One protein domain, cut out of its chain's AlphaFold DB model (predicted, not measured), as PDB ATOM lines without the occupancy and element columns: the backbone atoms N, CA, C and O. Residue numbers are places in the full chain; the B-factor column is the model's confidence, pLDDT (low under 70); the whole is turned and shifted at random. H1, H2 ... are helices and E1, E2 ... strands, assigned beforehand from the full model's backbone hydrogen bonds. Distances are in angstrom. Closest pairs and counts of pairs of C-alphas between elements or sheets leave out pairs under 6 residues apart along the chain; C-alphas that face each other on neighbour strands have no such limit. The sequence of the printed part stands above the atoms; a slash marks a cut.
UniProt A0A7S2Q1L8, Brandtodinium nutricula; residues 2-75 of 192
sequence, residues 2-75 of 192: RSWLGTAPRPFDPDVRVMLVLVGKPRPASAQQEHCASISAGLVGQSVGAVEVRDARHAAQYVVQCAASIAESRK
ATOM      1  N   ARG A   2     -22.875 -11.760  86.265       52.06
ATOM      2  CA  ARG A   2     -23.651 -12.096  87.487       52.06
ATOM      3  C   ARG A   2     -25.102 -12.497  87.202       52.06
ATOM      4  O   ARG A   2     -25.575 -13.468  87.765       52.06
ATOM      5  N   SER A   3     -25.766 -11.819  86.265       56.41
ATOM      6  CA  SER A   3     -27.124 -12.173  85.821       56.41
ATOM      7  C   SER A   3     -27.225 -13.523  85.102       56.41
ATOM      8  O   SER A   3     -28.288 -14.117  85.105       56.41
ATOM      9  N   TRP A   4     -26.138 -14.003  84.492       57.03
ATOM     10  CA  TRP A   4     -26.105 -15.262  83.736       57.03
ATOM     11  C   TRP A   4     -25.638 -16.436  84.609       57.03
ATOM     12  O   TRP A   4     -26.134 -17.548  84.492       57.03
ATOM     13  N   LEU A   5     -24.717 -16.170  85.539       56.25
ATOM     14  CA  LEU A   5     -24.262 -17.132  86.546       56.25
ATOM     15  C   LEU A   5     -25.248 -17.274  87.718       56.25
ATOM     16  O   LEU A   5     -25.208 -18.280  88.414       56.25
ATOM     17  N   GLY A   6     -26.105 -16.272  87.948       53.62
ATOM     18  CA  GLY A   6     -27.131 -16.266  88.996       53.62
ATOM     19  C   GLY A   6     -28.494 -16.810  88.558       53.62
ATOM     20  O   GLY A   6     -29.372 -16.988  89.395       53.62
ATOM     21  N   THR A   7     -28.695 -17.079  87.266       55.50
ATOM     22  CA  THR A   7     -29.858 -17.838  86.792       55.50
ATOM     23  C   THR A   7     -29.658 -19.322  87.072       55.50
ATOM     24  O   THR A   7     -28.554 -19.831  86.880       55.50
ATOM     25  N   ALA A   8     -30.724 -20.012  87.501       51.69
ATOM     26  CA  ALA A   8     -30.714 -21.464  87.672       51.69
ATOM     27  C   ALA A   8     -30.102 -22.120  86.422       51.69
ATOM     28  O   ALA A   8     -30.461 -21.716  85.308       51.69
ATOM     29  N   PRO A   9     -29.156 -23.065  86.584       54.88
ATOM     30  CA  PRO A   9     -28.447 -23.647  85.458       54.88
ATOM     31  C   PRO A   9     -29.483 -24.254  84.519       54.88
ATOM     32  O   PRO A   9     -30.163 -25.219  84.866       54.88
ATOM     33  N   ARG A  10     -29.635 -23.674  83.323       55.84
ATOM     34  CA  ARG A  10     -30.258 -24.428  82.241       55.84
ATOM     35  C   ARG A  10     -29.327 -25.613  82.016       55.84
ATOM     36  O   ARG A  10     -28.130 -25.364  81.856       55.84
ATOM     37  N   PRO A  11     -29.817 -26.859  82.061       51.69
ATOM     38  CA  PRO A  11     -28.972 -27.990  81.745       51.69
ATOM     39  C   PRO A  11     -28.519 -27.784  80.303       51.69
ATOM     40  O   PRO A  11     -29.313 -27.868  79.366       51.69
ATOM     41  N   PHE A  12     -27.256 -27.404  80.133       56.22
ATOM     42  CA  PHE A  12     -26.603 -27.619  78.862       56.22
ATOM     43  C   PHE A  12     -26.618 -29.124  78.636       56.22
ATOM     44  O   PHE A  12     -26.513 -29.899  79.592       56.22
ATOM     45  N   ASP A  13     -26.805 -29.518  77.382       60.66
ATOM     46  CA  ASP A  13     -26.598 -30.900  76.979       60.66
ATOM     47  C   ASP A  13     -25.257 -31.372  77.584       60.66
ATOM     48  O   ASP A  13     -24.266 -30.644  77.450       60.66
ATOM     49  N   PRO A  14     -25.211 -32.501  78.318       59.34
ATOM     50  CA  PRO A  14     -23.985 -32.988  78.956       59.34
ATOM     51  C   PRO A  14     -22.814 -33.150  77.973       59.34
ATOM     52  O   PRO A  14     -21.655 -33.123  78.397       59.34
ATOM     53  N   ASP A  15     -23.100 -33.243  76.672       58.84
ATOM     54  CA  ASP A  15     -22.096 -33.336  75.614       58.84
ATOM     55  C   ASP A  15     -21.571 -31.970  75.130       58.84
ATOM     56  O   ASP A  15     -20.569 -31.892  74.408       58.84
ATOM     57  N   VAL A  16     -22.184 -30.861  75.554       61.91
ATOM     58  CA  VAL A  16     -21.804 -29.500  75.160       61.91
ATOM     59  C   VAL A  16     -20.969 -28.843  76.252       61.91
ATOM     60  O   VAL A  16     -21.460 -28.362  77.271       61.91
ATOM     61  N   ARG A  17     -19.662 -28.736  75.998       65.75
ATOM     62  CA  ARG A  17     -18.765 -27.928  76.832       65.75
ATOM     63  C   ARG A  17     -18.879 -26.457  76.452       65.75
ATOM     64  O   ARG A  17     -18.542 -26.070  75.335       65.75
ATOM     65  N   VAL A  18     -19.306 -25.633  77.402       68.50
ATOM     66  CA  VAL A  18     -19.403 -24.182  77.224       68.50
ATOM     67  C   VAL A  18     -18.087 -23.520  77.628       68.50
ATOM     68  O   VAL A  18     -17.527 -23.811  78.687       68.50
ATOM     69  N   MET A  19     -17.600 -22.611  76.783       74.00
ATOM     70  CA  MET A  19     -16.433 -21.779  77.065       74.00
ATOM     71  C   MET A  19     -16.824 -20.304  77.057       74.00
ATOM     72  O   MET A  19     -17.322 -19.787  76.058       74.00
ATOM     73  N   LEU A  20     -16.578 -19.618  78.169       73.75
ATOM     74  CA  LEU A  20     -16.849 -18.200  78.340       73.75
ATOM     75  C   LEU A  20     -15.587 -17.388  78.011       73.75
ATOM     76  O   LEU A  20     -14.563 -17.528  78.683       73.75
ATOM     77  N   VAL A  21     -15.662 -16.527  76.994       72.81
ATOM     78  CA  VAL A  21     -14.584 -15.589  76.642       72.81
ATOM     79  C   VAL A  21     -14.939 -14.207  77.179       72.81
ATOM     80  O   VAL A  21     -15.886 -13.570  76.717       72.81
ATOM     81  N   LEU A  22     -14.187 -13.748  78.172       74.06
ATOM     82  CA  LEU A  22     -14.386 -12.455  78.818       74.06
ATOM     83  C   LEU A  22     -13.478 -11.416  78.169       74.06
ATOM     84  O   LEU A  22     -12.261 -11.485  78.313       74.06
ATOM     85  N   VAL A  23     -14.072 -10.448  77.471       72.38
ATOM     86  CA  VAL A  23     -13.339  -9.344  76.844       72.38
ATOM     87  C   VAL A  23     -13.388  -8.125  77.754       72.38
ATOM     88  O   VAL A  23     -14.470  -7.616  78.055       72.38
ATOM     89  N   GLY A  24     -12.233  -7.627  78.186       72.25
ATOM     90  CA  GLY A  24     -12.199  -6.430  79.016       72.25
ATOM     91  C   GLY A  24     -10.802  -5.921  79.342       72.25
ATOM     92  O   GLY A  24      -9.809  -6.638  79.258       72.25
ATOM     93  N   LYS A  25     -10.741  -4.650  79.753       68.62
ATOM     94  CA  LYS A  25      -9.521  -4.045  80.298       68.62
ATOM     95  C   LYS A  25      -9.193  -4.659  81.668       68.62
ATOM     96  O   LYS A  25     -10.125  -5.021  82.393       68.62
ATOM     97  N   PRO A  26      -7.902  -4.732  82.050       64.88
ATOM     98  CA  PRO A  26      -7.508  -5.140  83.395       64.88
ATOM     99  C   PRO A  26      -8.226  -4.270  84.431       64.88
ATOM    100  O   PRO A  26      -8.242  -3.042  84.330       64.88
ATOM    101  N   ARG A  27      -8.883  -4.931  85.385       68.06
ATOM    102  CA  ARG A  27      -9.684  -4.278  86.423       68.06
ATOM    103  C   ARG A  27      -8.804  -3.861  87.607       68.06
ATOM    104  O   ARG A  27      -7.783  -4.502  87.846       68.06
ATOM    105  N   PRO A  28      -9.191  -2.816  88.361       71.44
ATOM    106  CA  PRO A  28      -8.524  -2.475  89.615       71.44
ATOM    107  C   PRO A  28      -8.624  -3.634  90.619       71.44
ATOM    108  O   PRO A  28      -9.605  -4.380  90.610       71.44
ATOM    109  N   ALA A  29      -7.629  -3.760  91.503       67.50
ATOM    110  CA  ALA A  29      -7.473  -4.893  92.425       67.50
ATOM    111  C   ALA A  29      -8.721  -5.176  93.288       67.50
ATOM    112  O   ALA A  29      -9.058  -6.332  93.531       67.50
ATOM    113  N   SER A  30      -9.463  -4.134  93.678       69.12
ATOM    114  CA  SER A  30     -10.710  -4.252  94.448       69.12
ATOM    115  C   SER A  30     -11.843  -4.962  93.691       69.12
ATOM    116  O   SER A  30     -12.642  -5.663  94.298       69.12
ATOM    117  N   ALA A  31     -11.895  -4.841  92.362       67.31
ATOM    118  CA  ALA A  31     -12.894  -5.498  91.515       67.31
ATOM    119  C   ALA A  31     -12.442  -6.884  91.014       67.31
ATOM    120  O   ALA A  31     -13.219  -7.595  90.372       67.31
ATOM    121  N   GLN A  32     -11.187  -7.262  91.279       69.69
ATOM    122  CA  GLN A  32     -10.597  -8.523  90.837       69.69
ATOM    123  C   GLN A  32     -11.058  -9.694  91.711       69.69
ATOM    124  O   GLN A  32     -11.393 -10.752  91.186       69.69
ATOM    125  N   GLN A  33     -11.184  -9.486  93.025       71.38
ATOM    126  CA  GLN A  33     -11.616 -10.522  93.967       71.38
ATOM    127  C   GLN A  33     -13.044 -11.019  93.682       71.38
ATOM    128  O   GLN A  33     -13.280 -12.224  93.592       71.38
ATOM    129  N   GLU A  34     -13.991 -10.106  93.442       72.94
ATOM    130  CA  GLU A  34     -15.372 -10.465  93.082       72.94
ATOM    131  C   GLU A  34     -15.475 -11.113  91.690       72.94
ATOM    132  O   GLU A  34     -16.368 -11.929  91.426       72.94
ATOM    133  N   HIS A  35     -14.570 -10.745  90.780       71.81
ATOM    134  CA  HIS A  35     -14.509 -11.311  89.438       71.81
ATOM    135  C   HIS A  35     -14.004 -12.755  89.463       71.81
ATOM    136  O   HIS A  35     -14.671 -13.639  88.922       71.81
ATOM    137  N   CYS A  36     -12.900 -13.006  90.173       74.19
ATOM    138  CA  CYS A  36     -12.362 -14.345  90.387       74.19
ATOM    139  C   CYS A  36     -13.385 -15.248  91.083       74.19
ATOM    140  O   CYS A  36     -13.614 -16.359  90.614       74.19
ATOM    141  N   ALA A  37     -14.082 -14.755  92.114       77.94
ATOM    142  CA  ALA A  37     -15.137 -15.513  92.791       77.94
ATOM    143  C   ALA A  37     -16.266 -15.939  91.831       77.94
ATOM    144  O   ALA A  37     -16.745 -17.071  91.891       77.94
ATOM    145  N   SER A  38     -16.650 -15.064  90.895       74.06
ATOM    146  CA  SER A  38     -17.670 -15.374  89.883       74.06
ATOM    147  C   SER A  38     -17.192 -16.437  88.880       74.06
ATOM    148  O   SER A  38     -17.964 -17.312  88.497       74.06
ATOM    149  N   ILE A  39     -15.923 -16.386  88.463       77.44
ATOM    150  CA  ILE A  39     -15.328 -17.383  87.556       77.44
ATOM    151  C   ILE A  39     -15.207 -18.739  88.252       77.44
ATOM    152  O   ILE A  39     -15.604 -19.756  87.687       77.44
ATOM    153  N   SER A  40     -14.720 -18.757  89.495       76.75
ATOM    154  CA  SER A  40     -14.622 -19.970  90.310       76.75
ATOM    155  C   SER A  40     -15.988 -20.622  90.525       76.75
ATOM    156  O   SER A  40     -16.105 -21.838  90.382       76.75
ATOM    157  N   ALA A  41     -17.032 -19.830  90.784       78.31
ATOM    158  CA  ALA A  41     -18.397 -20.340  90.902       78.31
ATOM    159  C   ALA A  41     -18.893 -20.995  89.597       78.31
ATOM    160  O   ALA A  41     -19.514 -22.053  89.645       78.31
ATOM    161  N   GLY A  42     -18.574 -20.418  88.430       71.50
ATOM    162  CA  GLY A  42     -18.908 -21.006  87.126       71.50
ATOM    163  C   GLY A  42     -18.126 -22.287  86.805       71.50
ATOM    164  O   GLY A  42     -18.700 -23.245  86.287       71.50
ATOM    165  N   LEU A  43     -16.838 -22.338  87.160       75.50
ATOM    166  CA  LEU A  43     -15.988 -23.518  86.967       75.50
ATOM    167  C   LEU A  43     -16.478 -24.716  87.790       75.50
ATOM    168  O   LEU A  43     -16.560 -25.824  87.266       75.50
ATOM    169  N   VAL A  44     -16.812 -24.489  89.064       76.81
ATOM    170  CA  VAL A  44     -17.220 -25.553  89.998       76.81
ATOM    171  C   VAL A  44     -18.691 -25.926  89.823       76.81
ATOM    172  O   VAL A  44     -19.028 -27.104  89.818       76.81
ATOM    173  N   GLY A  45     -19.574 -24.933  89.683       73.56
ATOM    174  CA  GLY A  45     -21.020 -25.154  89.681       73.56
ATOM    175  C   GLY A  45     -21.615 -25.488  88.314       73.56
ATOM    176  O   GLY A  45     -22.697 -26.063  88.257       73.56
ATOM    177  N   GLN A  46     -20.949 -25.112  87.217       69.94
ATOM    178  CA  GLN A  46     -21.518 -25.210  85.864       69.94
ATOM    179  C   GLN A  46     -20.596 -25.916  84.857       69.94
ATOM    180  O   GLN A  46     -20.954 -26.023  83.686       69.94
ATOM    181  N   SER A  47     -19.422 -26.404  85.279       70.06
ATOM    182  CA  SER A  47     -18.424 -27.040  84.397       70.06
ATOM    183  C   SER A  47     -18.020 -26.178  83.187       70.06
ATOM    184  O   SER A  47     -17.660 -26.695  82.127       70.06
ATOM    185  N   VAL A  48     -18.083 -24.850  83.328       76.94
ATOM    186  CA  VAL A  48     -17.782 -23.897  82.251       76.94
ATOM    187  C   VAL A  48     -16.293 -23.578  82.247       76.94
ATOM    188  O   VAL A  48     -15.750 -23.159  83.264       76.94
ATOM    189  N   GLY A  49     -15.629 -23.703  81.095       75.88
ATOM    190  CA  GLY A  49     -14.272 -23.175  80.922       75.88
ATOM    191  C   GLY A  49     -14.301 -21.653  80.770       75.88
ATOM    192  O   GLY A  49     -15.142 -21.134  80.042       75.88
ATOM    193  N   ALA A  50     -13.393 -20.921  81.414       80.50
ATOM    194  CA  ALA A  50     -13.330 -19.463  81.305       80.50
ATOM    195  C   ALA A  50     -11.939 -18.994  80.872       80.50
ATOM    196  O   ALA A  50     -10.928 -19.496  81.363       80.50
ATOM    197  N   VAL A  51     -11.899 -18.012  79.971       81.81
ATOM    198  CA  VAL A  51     -10.673 -17.311  79.576       81.81
ATOM    199  C   VAL A  51     -10.919 -15.805  79.589       81.81
ATOM    200  O   VAL A  51     -11.933 -15.317  79.085       81.81
ATOM    201  N   GLU A  52      -9.978 -15.063  80.158       81.81
ATOM    202  CA  GLU A  52      -9.964 -13.605  80.105       81.81
ATOM    203  C   GLU A  52      -9.019 -13.133  79.000       81.81
ATOM    204  O   GLU A  52      -7.867 -13.563  78.915       81.81
ATOM    205  N   VAL A  53      -9.505 -12.231  78.151       83.62
ATOM    206  CA  VAL A  53      -8.747 -11.646  77.045       83.62
ATOM    207  C   VAL A  53      -8.876 -10.126  77.051       83.62
ATOM    208  O   VAL A  53      -9.910  -9.555  77.399       83.62
ATOM    209  N   ARG A  54      -7.791  -9.455  76.660       79.69
ATOM    210  CA  ARG A  54      -7.650  -7.995  76.794       79.69
ATOM    211  C   ARG A  54      -8.535  -7.207  75.829       79.69
ATOM    212  O   ARG A  54      -8.983  -6.112  76.157       79.69
ATOM    213  N   ASP A  55      -8.765  -7.750  74.638       83.44
ATOM    214  CA  ASP A  55      -9.553  -7.114  73.586       83.44
ATOM    215  C   ASP A  55     -10.185  -8.157  72.646       83.44
ATOM    216  O   ASP A  55      -9.921  -9.361  72.726       83.44
ATOM    217  N   ALA A  56     -11.040  -7.675  71.743       84.94
ATOM    218  CA  ALA A  56     -11.761  -8.509  70.787       84.94
ATOM    219  C   ALA A  56     -10.838  -9.197  69.764       84.94
ATOM    220  O   ALA A  56     -11.170 -10.272  69.264       84.94
ATOM    221  N   ARG A  57      -9.665  -8.622  69.466       88.62
ATOM    222  CA  ARG A  57      -8.694  -9.233  68.550       88.62
ATOM    223  C   ARG A  57      -8.082 -10.482  69.182       88.62
ATOM    224  O   ARG A  57      -8.024 -11.519  68.527       88.62
ATOM    225  N   HIS A  58      -7.688 -10.403  70.451       83.38
ATOM    226  CA  HIS A  58      -7.195 -11.549  71.212       83.38
ATOM    227  C   HIS A  58      -8.292 -12.601  71.420       83.38
ATOM    228  O   HIS A  58      -8.009 -13.793  71.319       83.38
ATOM    229  N   ALA A  59      -9.548 -12.182  71.625       86.00
ATOM    230  CA  ALA A  59     -10.692 -13.097  71.648       86.00
ATOM    231  C   ALA A  59     -10.815 -13.887  70.336       86.00
ATOM    232  O   ALA A  59     -10.878 -15.114  70.359       86.00
ATOM    233  N   ALA A  60     -10.796 -13.197  69.192       85.50
ATOM    234  CA  ALA A  60     -10.900 -13.827  67.878       85.50
ATOM    235  C   ALA A  60      -9.736 -14.794  67.614       85.50
ATOM    236  O   ALA A  60      -9.958 -15.920  67.171       85.50
ATOM    237  N   GLN A  61      -8.503 -14.397  67.944       88.00
ATOM    238  CA  GLN A  61      -7.330 -15.270  67.840       88.00
ATOM    239  C   GLN A  61      -7.475 -16.530  68.695       88.00
ATOM    240  O   GLN A  61      -7.207 -17.630  68.212       88.00
ATOM    241  N   TYR A  62      -7.930 -16.382  69.938       86.25
ATOM    242  CA  TYR A  62      -8.133 -17.505  70.844       86.25
ATOM    243  C   TYR A  62      -9.205 -18.472  70.321       86.25
ATOM    244  O   TYR A  62      -8.980 -19.679  70.284       86.25
ATOM    245  N   VAL A  63     -10.332 -17.958  69.812       88.69
ATOM    246  CA  VAL A  63     -11.385 -18.783  69.189       88.69
ATOM    247  C   VAL A  63     -10.844 -19.568  67.991       88.69
ATOM    248  O   VAL A  63     -11.105 -20.767  67.879       88.69
ATOM    249  N   VAL A  64     -10.041 -18.938  67.127       90.06
ATOM    250  CA  VAL A  64      -9.407 -19.617  65.984       90.06
ATOM    251  C   VAL A  64      -8.431 -20.707  66.450       90.06
ATOM    252  O   VAL A  64      -8.444 -21.807  65.900       90.06
ATOM    253  N   GLN A  65      -7.629 -20.457  67.489       89.25
ATOM    254  CA  GLN A  65      -6.733 -21.465  68.075       89.25
ATOM    255  C   GLN A  65      -7.497 -22.651  68.673       89.25
ATOM    256  O   GLN A  65      -7.082 -23.802  68.502       89.25
ATOM    257  N   CYS A  66      -8.626 -22.398  69.340       86.56
ATOM    258  CA  CYS A  66      -9.511 -23.449  69.835       86.56
ATOM    259  C   CYS A  66     -10.078 -24.275  68.679       86.56
ATOM    260  O   CYS A  66      -9.991 -25.501  68.716       86.56
ATOM    261  N   ALA A  67     -10.591 -23.628  67.628       87.75
ATOM    262  CA  ALA A  67     -11.110 -24.315  66.446       87.75
ATOM    263  C   ALA A  67     -10.034 -25.180  65.766       87.75
ATOM    264  O   ALA A  67     -10.291 -26.338  65.441       87.75
ATOM    265  N   ALA A  68      -8.810 -24.661  65.629       87.81
ATOM    266  CA  ALA A  68      -7.674 -25.413  65.101       87.81
ATOM    267  C   ALA A  68      -7.323 -26.620  65.987       87.81
ATOM    268  O   ALA A  68      -7.174 -27.735  65.490       87.81
ATOM    269  N   SER A  69      -7.274 -26.429  67.308       84.56
ATOM    270  CA  SER A  69      -6.997 -27.504  68.271       84.56
ATOM    271  C   SER A  69      -8.071 -28.597  68.235       84.56
ATOM    272  O   SER A  69      -7.746 -29.783  68.286       84.56
ATOM    273  N   ILE A  70      -9.346 -28.218  68.093       85.50
ATOM    274  CA  ILE A  70     -10.469 -29.151  67.925       85.50
ATOM    275  C   ILE A  70     -10.337 -29.912  66.603       85.50
ATOM    276  O   ILE A  70     -10.466 -31.137  66.595       85.50
ATOM    277  N   ALA A  71     -10.028 -29.227  65.499       87.38
ATOM    278  CA  ALA A  71      -9.831 -29.863  64.196       87.38
ATOM    279  C   ALA A  71      -8.662 -30.866  64.216       87.38
ATOM    280  O   ALA A  71      -8.749 -31.948  63.629       87.38
ATOM    281  N   GLU A  72      -7.583 -30.545  64.930       83.12
ATOM    282  CA  GLU A  72      -6.441 -31.440  65.113       83.12
ATOM    283  C   GLU A  72      -6.707 -32.580  66.098       83.12
ATOM    284  O   GLU A  72      -6.104 -33.642  65.952       83.12
ATOM    285  N   SER A  73      -7.596 -32.406  67.080       80.00
ATOM    286  CA  SER A  73      -7.863 -33.421  68.112       80.00
ATOM    287  C   SER A  73      -8.241 -34.785  67.524       80.00
ATOM    288  O   SER A  73      -7.783 -35.808  68.022       80.00
ATOM    289  N   ARG A  74      -8.979 -34.802  66.404       76.56
ATOM    290  CA  ARG A  74      -9.366 -36.029  65.685       76.56
ATOM    291  C   ARG A  74      -8.189 -36.724  64.996       76.56
ATOM    292  O   ARG A  74      -8.239 -37.923  64.754       76.56
ATOM    293  N   LYS A  75      -7.144 -35.966  64.651       79.25
ATOM    294  CA  LYS A  75      -5.925 -36.454  63.983       79.25
ATOM    295  C   LYS A  75      -4.838 -36.842  64.984       79.25
ATOM    296  O   LYS A  75      -3.967 -37.652  64.670       79.25
TER     297      LYS A  75
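This is residues 2 to 75 of the 192 residues of a protein of Brandtodinium nutricula (UniProt A0A7S2Q1L8). A two-stranded parallel sheet, E1 beside E2, sits between two long helices, H2 and H3; residues 28 to 34 and 64 to 75 stick out. The printed part has 74 residues, with three named helices and two named strands in the order H1, E1, H2, E2, H3 along the chain; the class is mostly helix, and residues 6 to 18 hold no named element. The whole is loose, radius of gyration of the C-alphas 14.2 A, and flat, spanning 44 by 30 by 16 A.

H1, residues 2 to 5, begins at C-alpha 2 (-23.651, -12.096, 87.487). E1 is 19 to 23, 12.8 A; H2 29 to 46, 25.6 A; E2 49 to 53, 13.4 A; H3 56 to 73, 25.4 A, ending at C-alpha 73 (-7.863, -33.421, 68.112).

H1 touches H2, with residues 38 to 42 of H2 alone; the closest C-alphas, Leu 5 and Gly 42, are 6.6 A apart. E1 and E2 are parallel at 19 degrees; N 20 and O 49 are 2.8 A apart, within hydrogen-bond range. E1, H2, E2 form a strand-helix-strand unit, two parallel neighbour strands with a helix between, its crossover right-handed. The closest C-alphas of H2 and E2, Leu 43 and Gly 49, are 6.3 A apart; those of E1 and H3, Val 23 and Ala 56, 6.3 A. H2 and H3 are apart. Every O i to N i+4 pair is within range in H3, 12 of 14 in H2; H1 is too short for one.

C-alphas 30 and 75, the farthest apart, are 44.6 A apart. The printed part has no cut; the link H1 to E1 is long. pLDDT is under 70 at residues 2 to 18, 25 to 27, 29 to 32 and 46.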